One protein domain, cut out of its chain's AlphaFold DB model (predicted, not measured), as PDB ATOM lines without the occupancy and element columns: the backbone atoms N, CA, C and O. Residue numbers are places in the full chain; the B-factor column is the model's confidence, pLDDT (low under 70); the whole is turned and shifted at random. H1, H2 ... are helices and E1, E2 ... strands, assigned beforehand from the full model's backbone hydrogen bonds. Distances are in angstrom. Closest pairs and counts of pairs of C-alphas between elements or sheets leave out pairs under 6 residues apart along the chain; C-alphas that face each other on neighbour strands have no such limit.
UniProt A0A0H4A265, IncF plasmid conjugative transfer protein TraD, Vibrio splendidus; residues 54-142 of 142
ATOM      1  N   HIS A  54      28.676  25.361  40.919       78.88
ATOM      2  CA  HIS A  54      28.924  24.058  40.281       78.88
ATOM      3  C   HIS A  54      27.892  22.953  40.568       78.88
ATOM      4  O   HIS A  54      28.164  21.804  40.227       78.88
ATOM      5  N   ALA A  55      26.693  23.267  41.081       82.75
ATOM      6  CA  ALA A  55      25.627  22.283  41.332       82.75
ATOM      7  C   ALA A  55      25.377  21.327  40.151       82.75
ATOM      8  O   ALA A  55      25.276  20.118  40.333       82.75
ATOM      9  N   PHE A  56      25.346  21.861  38.926       85.25
ATOM     10  CA  PHE A  56      25.148  21.058  37.717       85.25
ATOM     11  C   PHE A  56      26.267  20.028  37.496       85.25
ATOM     12  O   PHE A  56      25.995  18.857  37.236       85.25
ATOM     13  N   TRP A  57      27.528  20.452  37.617       87.00
ATOM     14  CA  TRP A  57      28.681  19.569  37.436       87.00
ATOM     15  C   TRP A  57      28.820  18.575  38.590       87.00
ATOM     16  O   TRP A  57      29.128  17.412  38.344       87.00
ATOM     17  N   GLY A  58      28.541  19.002  39.825       87.12
ATOM     18  CA  GLY A  58      28.521  18.127  40.996       87.12
ATOM     19  C   GLY A  58      27.510  16.991  40.838       87.12
ATOM     20  O   GLY A  58      27.880  15.825  40.952       87.12
ATOM     21  N   GLU A  59      26.274  17.320  40.457       89.31
ATOM     22  CA  GLU A  59      25.213  16.332  40.226       89.31
ATOM     23  C   GLU A  59      25.548  15.403  39.046       89.31
ATOM     24  O   GLU A  59      25.381  14.185  39.134       89.31
ATOM     25  N   PHE A  60      26.095  15.951  37.955       90.81
ATOM     26  CA  PHE A  60      26.552  15.159  36.813       90.81
ATOM     27  C   PHE A  60      27.622  14.138  37.218       90.81
ATOM     28  O   PHE A  60      27.513  12.958  36.876       90.81
ATOM     29  N   TYR A  61      28.654  14.568  37.946       89.38
ATOM     30  CA  TYR A  61      29.737  13.684  38.363       89.38
ATOM     31  C   TYR A  61      29.278  12.651  39.387       89.38
ATOM     32  O   TYR A  61      29.663  11.488  39.262       89.38
ATOM     33  N   TYR A  62      28.408  13.031  40.322       90.19
ATOM     34  CA  TYR A  62      27.789  12.111  41.270       90.19
ATOM     35  C   TYR A  62      27.044  10.977  40.551       90.19
ATOM     36  O   TYR A  62      27.381   9.799  40.719       90.19
ATOM     37  N   TRP A  63      26.106  11.311  39.656       91.19
ATOM     38  CA  TRP A  63      25.355  10.301  38.904       91.19
ATOM     39  C   TRP A  63      26.235   9.485  37.973       91.19
ATOM     40  O   TRP A  63      26.089   8.266  37.917       91.19
ATOM     41  N   ARG A  64      27.179  10.118  37.270       92.44
ATOM     42  CA  ARG A  64      28.141   9.413  36.414       92.44
ATOM     43  C   ARG A  64      28.889   8.340  37.204       92.44
ATOM     44  O   ARG A  64      28.992   7.210  36.734       92.44
ATOM     45  N   ASN A  65      29.397   8.678  38.388       90.06
ATOM     46  CA  ASN A  65      30.180   7.756  39.209       90.06
ATOM     47  C   ASN A  65      29.311   6.593  39.722       90.06
ATOM     48  O   ASN A  65      29.720   5.437  39.618       90.06
ATOM     49  N   ILE A  66      28.082   6.871  40.173       90.25
ATOM     50  CA  ILE A  66      27.116   5.827  40.557       90.25
ATOM     51  C   ILE A  66      26.782   4.919  39.375       90.25
ATOM     52  O   ILE A  66      26.753   3.698  39.524       90.25
ATOM     53  N   LEU A  67      26.532   5.490  38.198       91.75
ATOM     54  CA  LEU A  67      26.236   4.723  36.993       91.75
ATOM     55  C   LEU A  67      27.426   3.845  36.606       91.75
ATOM     56  O   LEU A  67      27.233   2.666  36.339       91.75
ATOM     57  N   TYR A  68      28.654   4.364  36.648       91.06
ATOM     58  CA  TYR A  68      29.856   3.564  36.402       91.06
ATOM     59  C   TYR A  68      29.983   2.387  37.366       91.06
ATOM     60  O   TYR A  68      30.255   1.276  36.914       91.06
ATOM     61  N   ALA A  69      29.723   2.593  38.659       90.00
ATOM     62  CA  ALA A  69      29.728   1.503  39.629       90.00
ATOM     63  C   ALA A  69      28.623   0.471  39.325       90.00
ATOM     64  O   ALA A  69      28.880  -0.731  39.315       90.00
ATOM     65  N   LYS A  70      27.407   0.928  38.992       90.75
ATOM     66  CA  LYS A  70      26.267   0.053  38.657       90.75
ATOM     67  C   LYS A  70      26.451  -0.728  37.357       90.75
ATOM     68  O   LYS A  70      25.981  -1.856  37.267       90.75
ATOM     69  N   PHE A  71      27.134  -0.159  36.368       92.88
ATOM     70  CA  PHE A  71      27.458  -0.828  35.105       92.88
ATOM     71  C   PHE A  71      28.695  -1.739  35.199       92.88
ATOM     72  O   PHE A  71      29.129  -2.279  34.186       92.88
ATOM     73  N   GLY A  72      29.257  -1.936  36.398       88.44
ATOM     74  CA  GLY A  72      30.343  -2.889  36.632       88.44
ATOM     75  C   GLY A  72      31.734  -2.366  36.275       88.44
ATOM     76  O   GLY A  72      32.649  -3.163  36.064       88.44
ATOM     77  N   LYS A  73      31.931  -1.042  36.200       88.56
ATOM     78  CA  LYS A  73      33.273  -0.468  36.037       88.56
ATOM     79  C   LYS A  73      34.116  -0.793  37.286       88.56
ATOM     80  O   LYS A  73      33.631  -0.566  38.396       88.56
ATOM     81  N   PRO A  74      35.368  -1.270  37.141       88.12
ATOM     82  CA  PRO A  74      36.228  -1.570  38.283       88.12
ATOM     83  C   PRO A  74      36.397  -0.362  39.208       88.12
ATOM     84  O   PRO A  74      36.642   0.754  38.738       88.12
ATOM     85  N   LEU A  75      36.303  -0.583  40.519       86.88
ATOM     86  CA  LEU A  75      36.423   0.471  41.532       86.88
ATOM     87  C   LEU A  75      37.820   1.113  41.564       86.88
ATOM     88  O   LEU A  75      37.941   2.303  41.850       86.88
ATOM     89  N   ASP A  76      38.847   0.365  41.163       88.31
ATOM     90  CA  ASP A  76      40.229   0.849  41.041       88.31
ATOM     91  C   ASP A  76      40.480   1.628  39.744       88.31
ATOM     92  O   ASP A  76      41.556   2.186  39.537       88.31
ATOM     93  N   SER A  77      39.494   1.681  38.842       85.75
ATOM     94  CA  SER A  77      39.652   2.416  37.593       85.75
ATOM     95  C   SER A  77      39.788   3.910  37.866       85.75
ATOM     96  O   SER A  77      38.987   4.503  38.591       85.75
ATOM     97  N   LEU A  78      40.778   4.535  37.229       88.44
ATOM     98  CA  LEU A  78      40.945   5.980  37.288       88.44
ATOM     99  C   LEU A  78      39.759   6.668  36.599       88.44
ATOM    100  O   LEU A  78      39.301   6.272  35.517       88.44
ATOM    101  N   VAL A  79      39.236   7.696  37.258       87.81
ATOM    102  CA  VAL A  79      38.182   8.570  36.756       87.81
ATOM    103  C   VAL A  79      38.680  10.002  36.847       87.81
ATOM    104  O   VAL A  79      39.188  10.431  37.881       87.81
ATOM    105  N   THR A  80      38.508  10.743  35.758       87.88
ATOM    106  CA  THR A  80      38.846  12.163  35.710       87.88
ATOM    107  C   THR A  80      37.609  12.996  36.024       87.88
ATOM    108  O   THR A  80      36.554  12.830  35.401       87.88
ATOM    109  N   THR A  81      37.752  13.924  36.956       87.62
ATOM    110  CA  THR A  81      36.759  14.937  37.308       87.62
ATOM    111  C   THR A  81      37.382  16.303  37.033       87.62
ATOM    112  O   THR A  81      38.507  16.563  37.454       87.62
ATOM    113  N   VAL A  82      36.694  17.152  36.267       86.38
ATOM    114  CA  VAL A  82      37.150  18.521  35.996       86.38
ATOM    115  C   VAL A  82      36.405  19.441  36.945       86.38
ATOM    116  O   VAL A  82      35.176  19.481  36.916       86.38
ATOM    117  N   TRP A  83      37.132  20.159  37.791       86.25
ATOM    118  CA  TRP A  83      36.554  21.056  38.782       86.25
ATOM    119  C   TRP A  83      37.317  22.373  38.779       86.25
ATOM    120  O   TRP A  83      38.539  22.361  38.841       86.25
ATOM    121  N   ASP A  84      36.613  23.495  38.630       83.12
ATOM    122  CA  ASP A  84      37.219  24.837  38.562       83.12
ATOM    123  C   ASP A  84      38.374  24.991  37.552       83.12
ATOM    124  O   ASP A  84      39.290  25.783  37.736       83.12
ATOM    125  N   GLY A  85      38.318  24.240  36.446       82.88
ATOM    126  CA  GLY A  85      39.356  24.242  35.407       82.88
ATOM    127  C   GLY A  85      40.517  23.278  35.672       82.88
ATOM    128  O   GLY A  85      41.267  22.971  34.745       82.88
ATOM    129  N   GLU A  86      40.604  22.717  36.875       86.06
ATOM    130  CA  GLU A  86      41.608  21.733  37.265       86.06
ATOM    131  C   GLU A  86      41.126  20.300  37.016       86.06
ATOM    132  O   GLU A  86      39.938  19.971  37.120       86.06
ATOM    133  N   ARG A  87      42.060  19.416  36.652       87.38
ATOM    134  CA  ARG A  87      41.779  18.000  36.376       87.38
ATOM    135  C   ARG A  87      42.206  17.144  37.557       87.38
ATOM    136  O   ARG A  87      43.391  16.907  37.761       87.38
ATOM    137  N   TYR A  88      41.230  16.593  38.262       86.19
ATOM    138  CA  TYR A  88      41.449  15.651  39.351       86.19
ATOM    139  C   TYR A  88      41.300  14.223  38.831       86.19
ATOM    140  O   TYR A  88      40.282  13.879  38.230       86.19
ATOM    141  N   GLN A  89      42.313  13.389  39.054       87.81
ATOM    142  CA  GLN A  89      42.268  11.961  38.750       87.81
ATOM    143  C   GLN A  89      42.329  11.172  40.050       87.81
ATOM    144  O   GLN A  89      43.285  11.297  40.811       87.81
ATOM    145  N   SER A  90      41.316  10.353  40.304       87.12
ATOM    146  CA  SER A  90      41.350   9.398  41.409       87.12
ATOM    147  C   SER A  90      40.585   8.129  41.052       87.12
ATOM    148  O   SER A  90      39.972   8.035  39.984       87.12
ATOM    149  N   THR A  91      40.684   7.112  41.905       90.25
ATOM    150  CA  THR A  91      39.957   5.856  41.715       90.25
ATOM    151  C   THR A  91      38.450   6.091  41.793       90.25
ATOM    152  O   THR A  91      37.976   6.994  42.489       90.25
ATOM    153  N   LEU A  92      37.673   5.269  41.088       88.06
ATOM    154  CA  LEU A  92      36.213   5.319  41.139       88.06
ATOM    155  C   LEU A  92      35.697   5.159  42.580       88.06
ATOM    156  O   LEU A  92      34.791   5.893  42.960       88.06
ATOM    157  N   ALA A  93      36.308   4.285  43.389       87.19
ATOM    158  CA  ALA A  93      35.996   4.154  44.818       87.19
ATOM    159  C   ALA A  93      36.124   5.492  45.567       87.19
ATOM    160  O   ALA A  93      35.174   5.947  46.197       87.19
ATOM    161  N   SER A  94      37.265   6.170  45.414       88.06
ATOM    162  CA  SER A  94      37.523   7.469  46.046       88.06
ATOM    163  C   SER A  94      36.566   8.562  45.556       88.06
ATOM    164  O   SER A  94      36.191   9.446  46.319       88.06
ATOM    165  N   GLN A  95      36.134   8.504  44.292       86.50
ATOM    166  CA  GLN A  95      35.145   9.436  43.747       86.50
ATOM    167  C   GLN A  95      33.712   9.167  44.240       86.50
ATOM    168  O   GLN A  95      32.917  10.106  44.274       86.50
ATOM    169  N   LEU A  96      33.360   7.925  44.598       87.06
ATOM    170  CA  LEU A  96      32.062   7.604  45.213       87.06
ATOM    171  C   LEU A  96      31.960   8.145  46.644       87.06
ATOM    172  O   LEU A  96      30.888   8.569  47.059       87.06
ATOM    173  N   GLU A  97      33.075   8.152  47.370       90.06
ATOM    174  CA  GLU A  97      33.173   8.663  48.744       90.06
ATOM    175  C   GLU A  97      33.558  10.150  48.804       90.06
ATOM    176  O   GLU A  97      33.842  10.693  49.871       90.06
ATOM    177  N   ASN A  98      33.588  10.832  47.657       88.31
ATOM    178  CA  ASN A  98      33.981  12.229  47.595       88.31
ATOM    179  C   ASN A  98      32.943  13.116  48.297       88.31
ATOM    180  O   ASN A  98      31.864  13.377  47.758       88.31
ATOM    181  N   VAL A  99      33.320  13.629  49.471       88.44
ATOM    182  CA  VAL A  99      32.488  14.496  50.318       88.44
ATOM    183  C   VAL A  99      31.949  15.722  49.584       88.44
ATOM    184  O   VAL A  99      30.801  16.077  49.787       88.44
ATOM    185  N   VAL A 100      32.707  16.312  48.653       87.50
ATOM    186  CA  VAL A 100      32.257  17.494  47.899       87.50
ATOM    187  C   VAL A 100      31.076  17.147  46.993       87.50
ATOM    188  O   VAL A 100      30.093  17.882  46.943       87.50
ATOM    189  N   LEU A 101      31.147  16.018  46.282       86.88
ATOM    190  CA  LEU A 101      30.058  15.577  45.405       86.88
ATOM    191  C   LEU A 101      28.834  15.139  46.217       86.88
ATOM    192  O   LEU A 101      27.706  15.435  45.824       86.88
ATOM    193  N   LEU A 102      29.061  14.463  47.347       89.62
ATOM    194  CA  LEU A 102      28.003  14.030  48.260       89.62
ATOM    195  C   LEU A 102      27.275  15.216  48.901       89.62
ATOM    196  O   LEU A 102      26.045  15.230  48.913       89.62
ATOM    197  N   ASP A 103      28.010  16.222  49.372       90.44
ATOM    198  CA  ASP A 103      27.444  17.419  49.993       90.44
ATOM    199  C   ASP A 103      26.649  18.247  48.983       90.44
ATOM    200  O   ASP A 103      25.527  18.661  49.279       90.44
ATOM    201  N   ILE A 104      27.173  18.426  47.762       88.75
ATOM    202  CA  ILE A 104      26.452  19.126  46.689       88.75
ATOM    203  C   ILE A 104      25.157  18.392  46.345       88.75
ATOM    204  O   ILE A 104      24.107  19.027  46.254       88.75
ATOM    205  N   HIS A 105      25.201  17.065  46.192       90.12
ATOM    206  CA  HIS A 105      24.003  16.272  45.925       90.12
ATOM    207  C   HIS A 105      22.975  16.402  47.059       90.12
ATOM    208  O   HIS A 105      21.797  16.677  46.816       90.12
ATOM    209  N   ALA A 106      23.418  16.256  48.311       89.62
ATOM    210  CA  ALA A 106      22.559  16.371  49.484       89.62
ATOM    211  C   ALA A 106      21.925  17.765  49.600       89.62
ATOM    212  O   ALA A 106      20.739  17.883  49.914       89.62
ATOM    213  N   GLU A 107      22.681  18.823  49.316       89.62
ATOM    214  CA  GLU A 107      22.196  20.200  49.323       89.62
ATOM    215  C   GLU A 107      21.194  20.471  48.200       89.62
ATOM    216  O   GLU A 107      20.112  20.996  48.472       89.62
ATOM    217  N   VAL A 108      21.500  20.076  46.961       88.56
ATOM    218  CA  VAL A 108      20.584  20.220  45.818       88.56
ATOM    219  C   VAL A 108      19.274  19.490  46.104       88.56
ATOM    220  O   VAL A 108      18.194  20.052  45.905       88.56
ATOM    221  N   TRP A 109      19.354  18.269  46.630       89.62
ATOM    222  CA  TRP A 109      18.182  17.464  46.946       89.62
ATOM    223  C   TRP A 109      17.353  18.057  48.087       89.62
ATOM    224  O   TRP A 109      16.130  18.168  47.975       89.62
ATOM    225  N   ARG A 110      18.005  18.506  49.164       90.44
ATOM    226  CA  ARG A 110      17.347  19.199  50.280       90.44
ATOM    227  C   ARG A 110      16.644  20.466  49.799       90.44
ATOM    228  O   ARG A 110      15.479  20.675  50.131       90.44
ATOM    229  N   ASN A 111      17.319  21.290  49.004       89.31
ATOM    230  CA  ASN A 111      16.763  22.534  48.479       89.31
ATOM    231  C   ASN A 111      15.563  22.249  47.569       89.31
ATOM    232  O   ASN A 111      14.509  22.862  47.739       89.31
ATOM    233  N   PHE A 112      15.671  21.255  46.683       89.50
ATOM    234  CA  PHE A 112      14.555  20.811  45.852       89.50
ATOM    235  C   PHE A 112      13.344  20.390  46.697       89.50
ATOM    236  O   PHE A 112      12.233  20.849  46.441       89.50
ATOM    237  N   GLN A 113      13.541  19.575  47.739       91.81
ATOM    238  CA  GLN A 113      12.461  19.143  48.634       91.81
ATOM    239  C   GLN A 113      11.810  20.316  49.372       91.81
ATOM    240  O   GLN A 113      10.583  20.424  49.401       91.81
ATOM    241  N   VAL A 114      12.611  21.211  49.953       92.75
ATOM    242  CA  VAL A 114      12.107  22.368  50.705       92.75
ATOM    243  C   VAL A 114      11.321  23.306  49.791       92.75
ATOM    244  O   VAL A 114      10.193  23.677  50.118       92.75
ATOM    245  N   TYR A 115      11.857  23.652  48.619       92.81
ATOM    246  CA  TYR A 115      11.157  24.533  47.683       92.81
ATOM    247  C   TYR A 115       9.955  23.874  47.030       92.81
ATOM    248  O   TYR A 115       8.975  24.568  46.758       92.81
ATOM    249  N   TYR A 116       9.978  22.557  46.838       92.31
ATOM    250  CA  TYR A 116       8.805  21.812  46.404       92.31
ATOM    251  C   TYR A 116       7.684  21.910  47.438       92.31
ATOM    252  O   TYR A 116       6.557  22.251  47.082       92.31
ATOM    253  N   LEU A 117       7.990  21.691  48.721       94.38
ATOM    254  CA  LEU A 117       7.016  21.810  49.810       94.38
ATOM    255  C   LEU A 117       6.453  23.231  49.922       94.38
ATOM    256  O   LEU A 117       5.238  23.403  50.018       94.38
ATOM    257  N   ILE A 118       7.305  24.256  49.846       92.62
ATOM    258  CA  ILE A 118       6.864  25.660  49.860       92.62
ATOM    259  C   ILE A 118       5.968  25.945  48.649       92.62
ATOM    260  O   ILE A 118       4.866  26.471  48.807       92.62
ATOM    261  N   SER A 119       6.396  25.548  47.450       92.19
ATOM    262  CA  SER A 119       5.625  25.745  46.218       92.19
ATOM    263  C   SER A 119       4.287  25.010  46.269       92.19
ATOM    264  O   SER A 119       3.283  25.538  45.805       92.19
ATOM    265  N   MET A 120       4.240  23.826  46.879       93.25
ATOM    266  CA  MET A 120       3.023  23.044  47.089       93.25
ATOM    267  C   MET A 120       2.045  23.730  48.038       93.25
ATOM    268  O   MET A 120       0.864  23.836  47.712       93.25
ATOM    269  N   LEU A 121       2.521  24.252  49.170       94.19
ATOM    270  CA  LEU A 121       1.681  25.013  50.098       94.19
ATOM    271  C   LEU A 121       1.106  26.265  49.429       94.19
ATOM    272  O   LEU A 121      -0.096  26.520  49.524       94.19
ATOM    273  N   VAL A 122       1.938  27.008  48.695       93.44
ATOM    274  CA  VAL A 122       1.506  28.187  47.930       93.44
ATOM    275  C   VAL A 122       0.511  27.796  46.836       93.44
ATOM    276  O   VAL A 122      -0.529  28.437  46.690       93.44
ATOM    277  N   GLY A 123       0.772  26.715  46.102       92.25
ATOM    278  CA  GLY A 123      -0.106  26.205  45.051       92.25
ATOM    279  C   GLY A 123      -1.483  25.810  45.580       92.25
ATOM    280  O   GLY A 123      -2.499  26.203  45.006       92.25
ATOM    281  N   PHE A 124      -1.545  25.104  46.710       92.69
ATOM    282  CA  PHE A 124      -2.809  24.768  47.370       92.69
ATOM    283  C   PHE A 124      -3.544  25.990  47.905       92.69
ATOM    284  O   PHE A 124      -4.769  26.060  47.789       92.69
ATOM    285  N   PHE A 125      -2.818  26.967  48.442       94.31
ATOM    286  CA  PHE A 125      -3.416  28.216  48.895       94.31
ATOM    287  C   PHE A 125      -4.050  28.992  47.731       94.31
ATOM    288  O   PHE A 125      -5.215  29.385  47.811       94.31
ATOM    289  N   ILE A 126      -3.336  29.133  46.610       92.25
ATOM    290  CA  ILE A 126      -3.857  29.757  45.383       92.25
ATOM    291  C   ILE A 126      -5.058  28.973  44.847       92.25
ATOM    292  O   ILE A 126      -6.082  29.569  44.512       92.25
ATOM    293  N   PHE A 127      -4.971  27.642  44.806       91.62
ATOM    294  CA  PHE A 127      -6.073  26.788  44.369       91.62
ATOM    295  C   PHE A 127      -7.332  27.016  45.210       91.62
ATOM    296  O   PHE A 127      -8.412  27.224  44.657       91.62
ATOM    297  N   TYR A 128      -7.191  27.046  46.536       91.69
ATOM    298  CA  TYR A 128      -8.287  27.319  47.460       91.69
ATOM    299  C   TYR A 128      -8.924  28.697  47.218       91.69
ATOM    300  O   TYR A 128     -10.151  28.806  47.142       91.69
ATOM    301  N   LEU A 129      -8.110  29.744  47.041       92.00
ATOM    302  CA  LEU A 129      -8.603  31.093  46.745       92.00
ATOM    303  C   LEU A 129      -9.372  31.149  45.424       92.00
ATOM    304  O   LEU A 129     -10.457  31.729  45.375       92.00
ATOM    305  N   LEU A 130      -8.855  30.508  44.373       90.75
ATOM    306  CA  LEU A 130      -9.512  30.459  43.067       90.75
ATOM    307  C   LEU A 130     -10.842  29.706  43.135       90.75
ATOM    308  O   LEU A 130     -11.839  30.175  42.590       90.75
ATOM    309  N   GLN A 131     -10.907  28.591  43.868       89.19
ATOM    310  CA  GLN A 131     -12.174  27.892  44.088       89.19
ATOM    311  C   GLN A 131     -13.195  28.763  44.815       89.19
ATOM    312  O   GLN A 131     -14.358  28.812  44.409       89.19
ATOM    313  N   ARG A 132     -12.772  29.483  45.859       88.88
ATOM    314  CA  ARG A 132     -13.652  30.398  46.595       88.88
ATOM    315  C   ARG A 132     -14.133  31.553  45.716       88.88
ATOM    316  O   ARG A 132     -15.307  31.912  45.785       88.88
ATOM    317  N   PHE A 133     -13.256  32.102  44.879       89.81
ATOM    318  CA  PHE A 133     -13.596  33.148  43.917       89.81
ATOM    319  C   PHE A 133     -14.636  32.667  42.899       89.81
ATOM    320  O   PHE A 133     -15.677  33.301  42.754       89.81
ATOM    321  N   PHE A 134     -14.427  31.507  42.264       87.31
ATOM    322  CA  PHE A 134     -15.386  30.958  41.300       87.31
ATOM    323  C   PHE A 134     -16.737  30.604  41.930       87.31
ATOM    324  O   PHE A 134     -17.777  30.810  41.307       87.31
ATOM    325  N   GLN A 135     -16.746  30.103  43.169       86.25
ATOM    326  CA  GLN A 135     -17.993  29.860  43.899       86.25
ATOM    327  C   GLN A 135     -18.750  31.154  44.190       86.25
ATOM    328  O   GLN A 135     -19.973  31.173  44.086       86.25
ATOM    329  N   ARG A 136     -18.040  32.228  44.556       87.88
ATOM    330  CA  ARG A 136     -18.653  33.537  44.790       87.88
ATOM    331  C   ARG A 136     -19.210  34.128  43.497       87.88
ATOM    332  O   ARG A 136     -20.374  34.499  43.483       87.88
ATOM    333  N   ALA A 137     -18.423  34.127  42.423       81.88
ATOM    334  CA  ALA A 137     -18.846  34.630  41.118       81.88
ATOM    335  C   ALA A 137     -20.116  33.927  40.614       81.88
ATOM    336  O   ALA A 137     -21.019  34.581  40.112       81.88
ATOM    337  N   ARG A 138     -20.229  32.605  40.820       77.00
ATOM    338  CA  ARG A 138     -21.426  31.843  40.437       77.00
ATOM    339  C   ARG A 138     -22.685  32.265  41.207       77.00
ATOM    340  O   ARG A 138     -23.757  32.274  40.622       77.00
ATOM    341  N   ARG A 139     -22.557  32.631  42.488       75.75
ATOM    342  CA  ARG A 139     -23.688  33.082  43.326       75.75
ATOM    343  C   ARG A 139     -24.176  34.492  42.996       75.75
ATOM    344  O   ARG A 139     -25.278  34.830  43.385       75.75
ATOM    345  N   GLU A 140     -23.346  35.321  42.365       68.69
ATOM    346  CA  GLU A 140     -23.708  36.697  41.983       68.69
ATOM    347  C   GLU A 140     -24.413  36.749  40.609       68.69
ATOM    348  O   GLU A 140     -25.002  37.766  40.257       68.69
ATOM    349  N   THR A 141     -24.362  35.655  39.839       61.75
ATOM    350  CA  THR A 141     -25.015  35.499  38.525       61.75
ATOM    351  C   THR A 141     -26.332  34.712  38.549       61.75
ATOM    352  O   THR A 141     -26.997  34.648  37.517       61.75
ATOM    353  N   GLU A 142     -26.676  34.089  39.680       53.00
ATOM    354  CA  GLU A 142     -27.956  33.397  39.929       53.00
ATOM    355  C   GLU A 142     -28.920  34.321  40.685       53.00
ATOM    356  O   GLU A 142     -30.125  34.300  40.349       53.00
TER     357      GLU A 142
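What this domain is: This is residues 54 to 142 of the 142 residues of the protein "IncF plasmid conjugative transfer protein TraD" of Vibrio splendidus (UniProt A0A0H4A265). A long helical arm sticks out of a small head: H1, the strand hairpin E1 and E2, short H2 and the beginning of H3 make the head, and residues 110 to 142, mostly H3, make the arm and the length. In the head, H1 crosses the beginning of H3 steeply, with the hairpin on another side of H1. The printed part has 89 residues, with three named helices and two antiparallel strands in the order H1, E1, E2, H2, H3; its class is mostly helix. It is extended, with a radius of gyration of the C-alphas of 23.0 A and spans of 75 by 28 by 17 A.

How they stand to each other: H1, residues 55 to 70, touches H3, residues 99 to 140, at a steep tilt of 66 degrees, opposite ways; the closest C-alphas, of Gly 58 and Leu 101, are 5.3 A apart. H1 touches H3 with its residues 55 to 62 alone, and H3 touches H1 with its residues 100 to 108 alone. With residues 62 to 69 alone, H1 touches H2, residues 92 to 96; the closest C-alphas, of Asn 65 and Leu 96, are 6.3 A apart. E1, residues 78 to 83, and E2, residues 86 to 91, form an antiparallel hairpin at 151 degrees, with N 81 and O 88 within hydrogen-bond range at 2.8 A. H3 is apart from both strands. In H1, H2 and H3 every O i to N i+4 pair is within hydrogen-bond range.

Where its parts are: H1 begins at C-alpha 55 (25.627, 22.283, 41.332) and is 22.4 A long. E1 measures 15.8 A, E2 16.6 A and H2 6.2 A. H3 measures 61.0 A and ends at C-alpha 140 (-23.708, 36.697, 41.983).

The domain as a whole: The C-alphas farthest apart, of Asp 76 and Glu 142, are 75.6 A apart. The printed part has no cut and no long link. Residues 140 to 142 have pLDDT under 70.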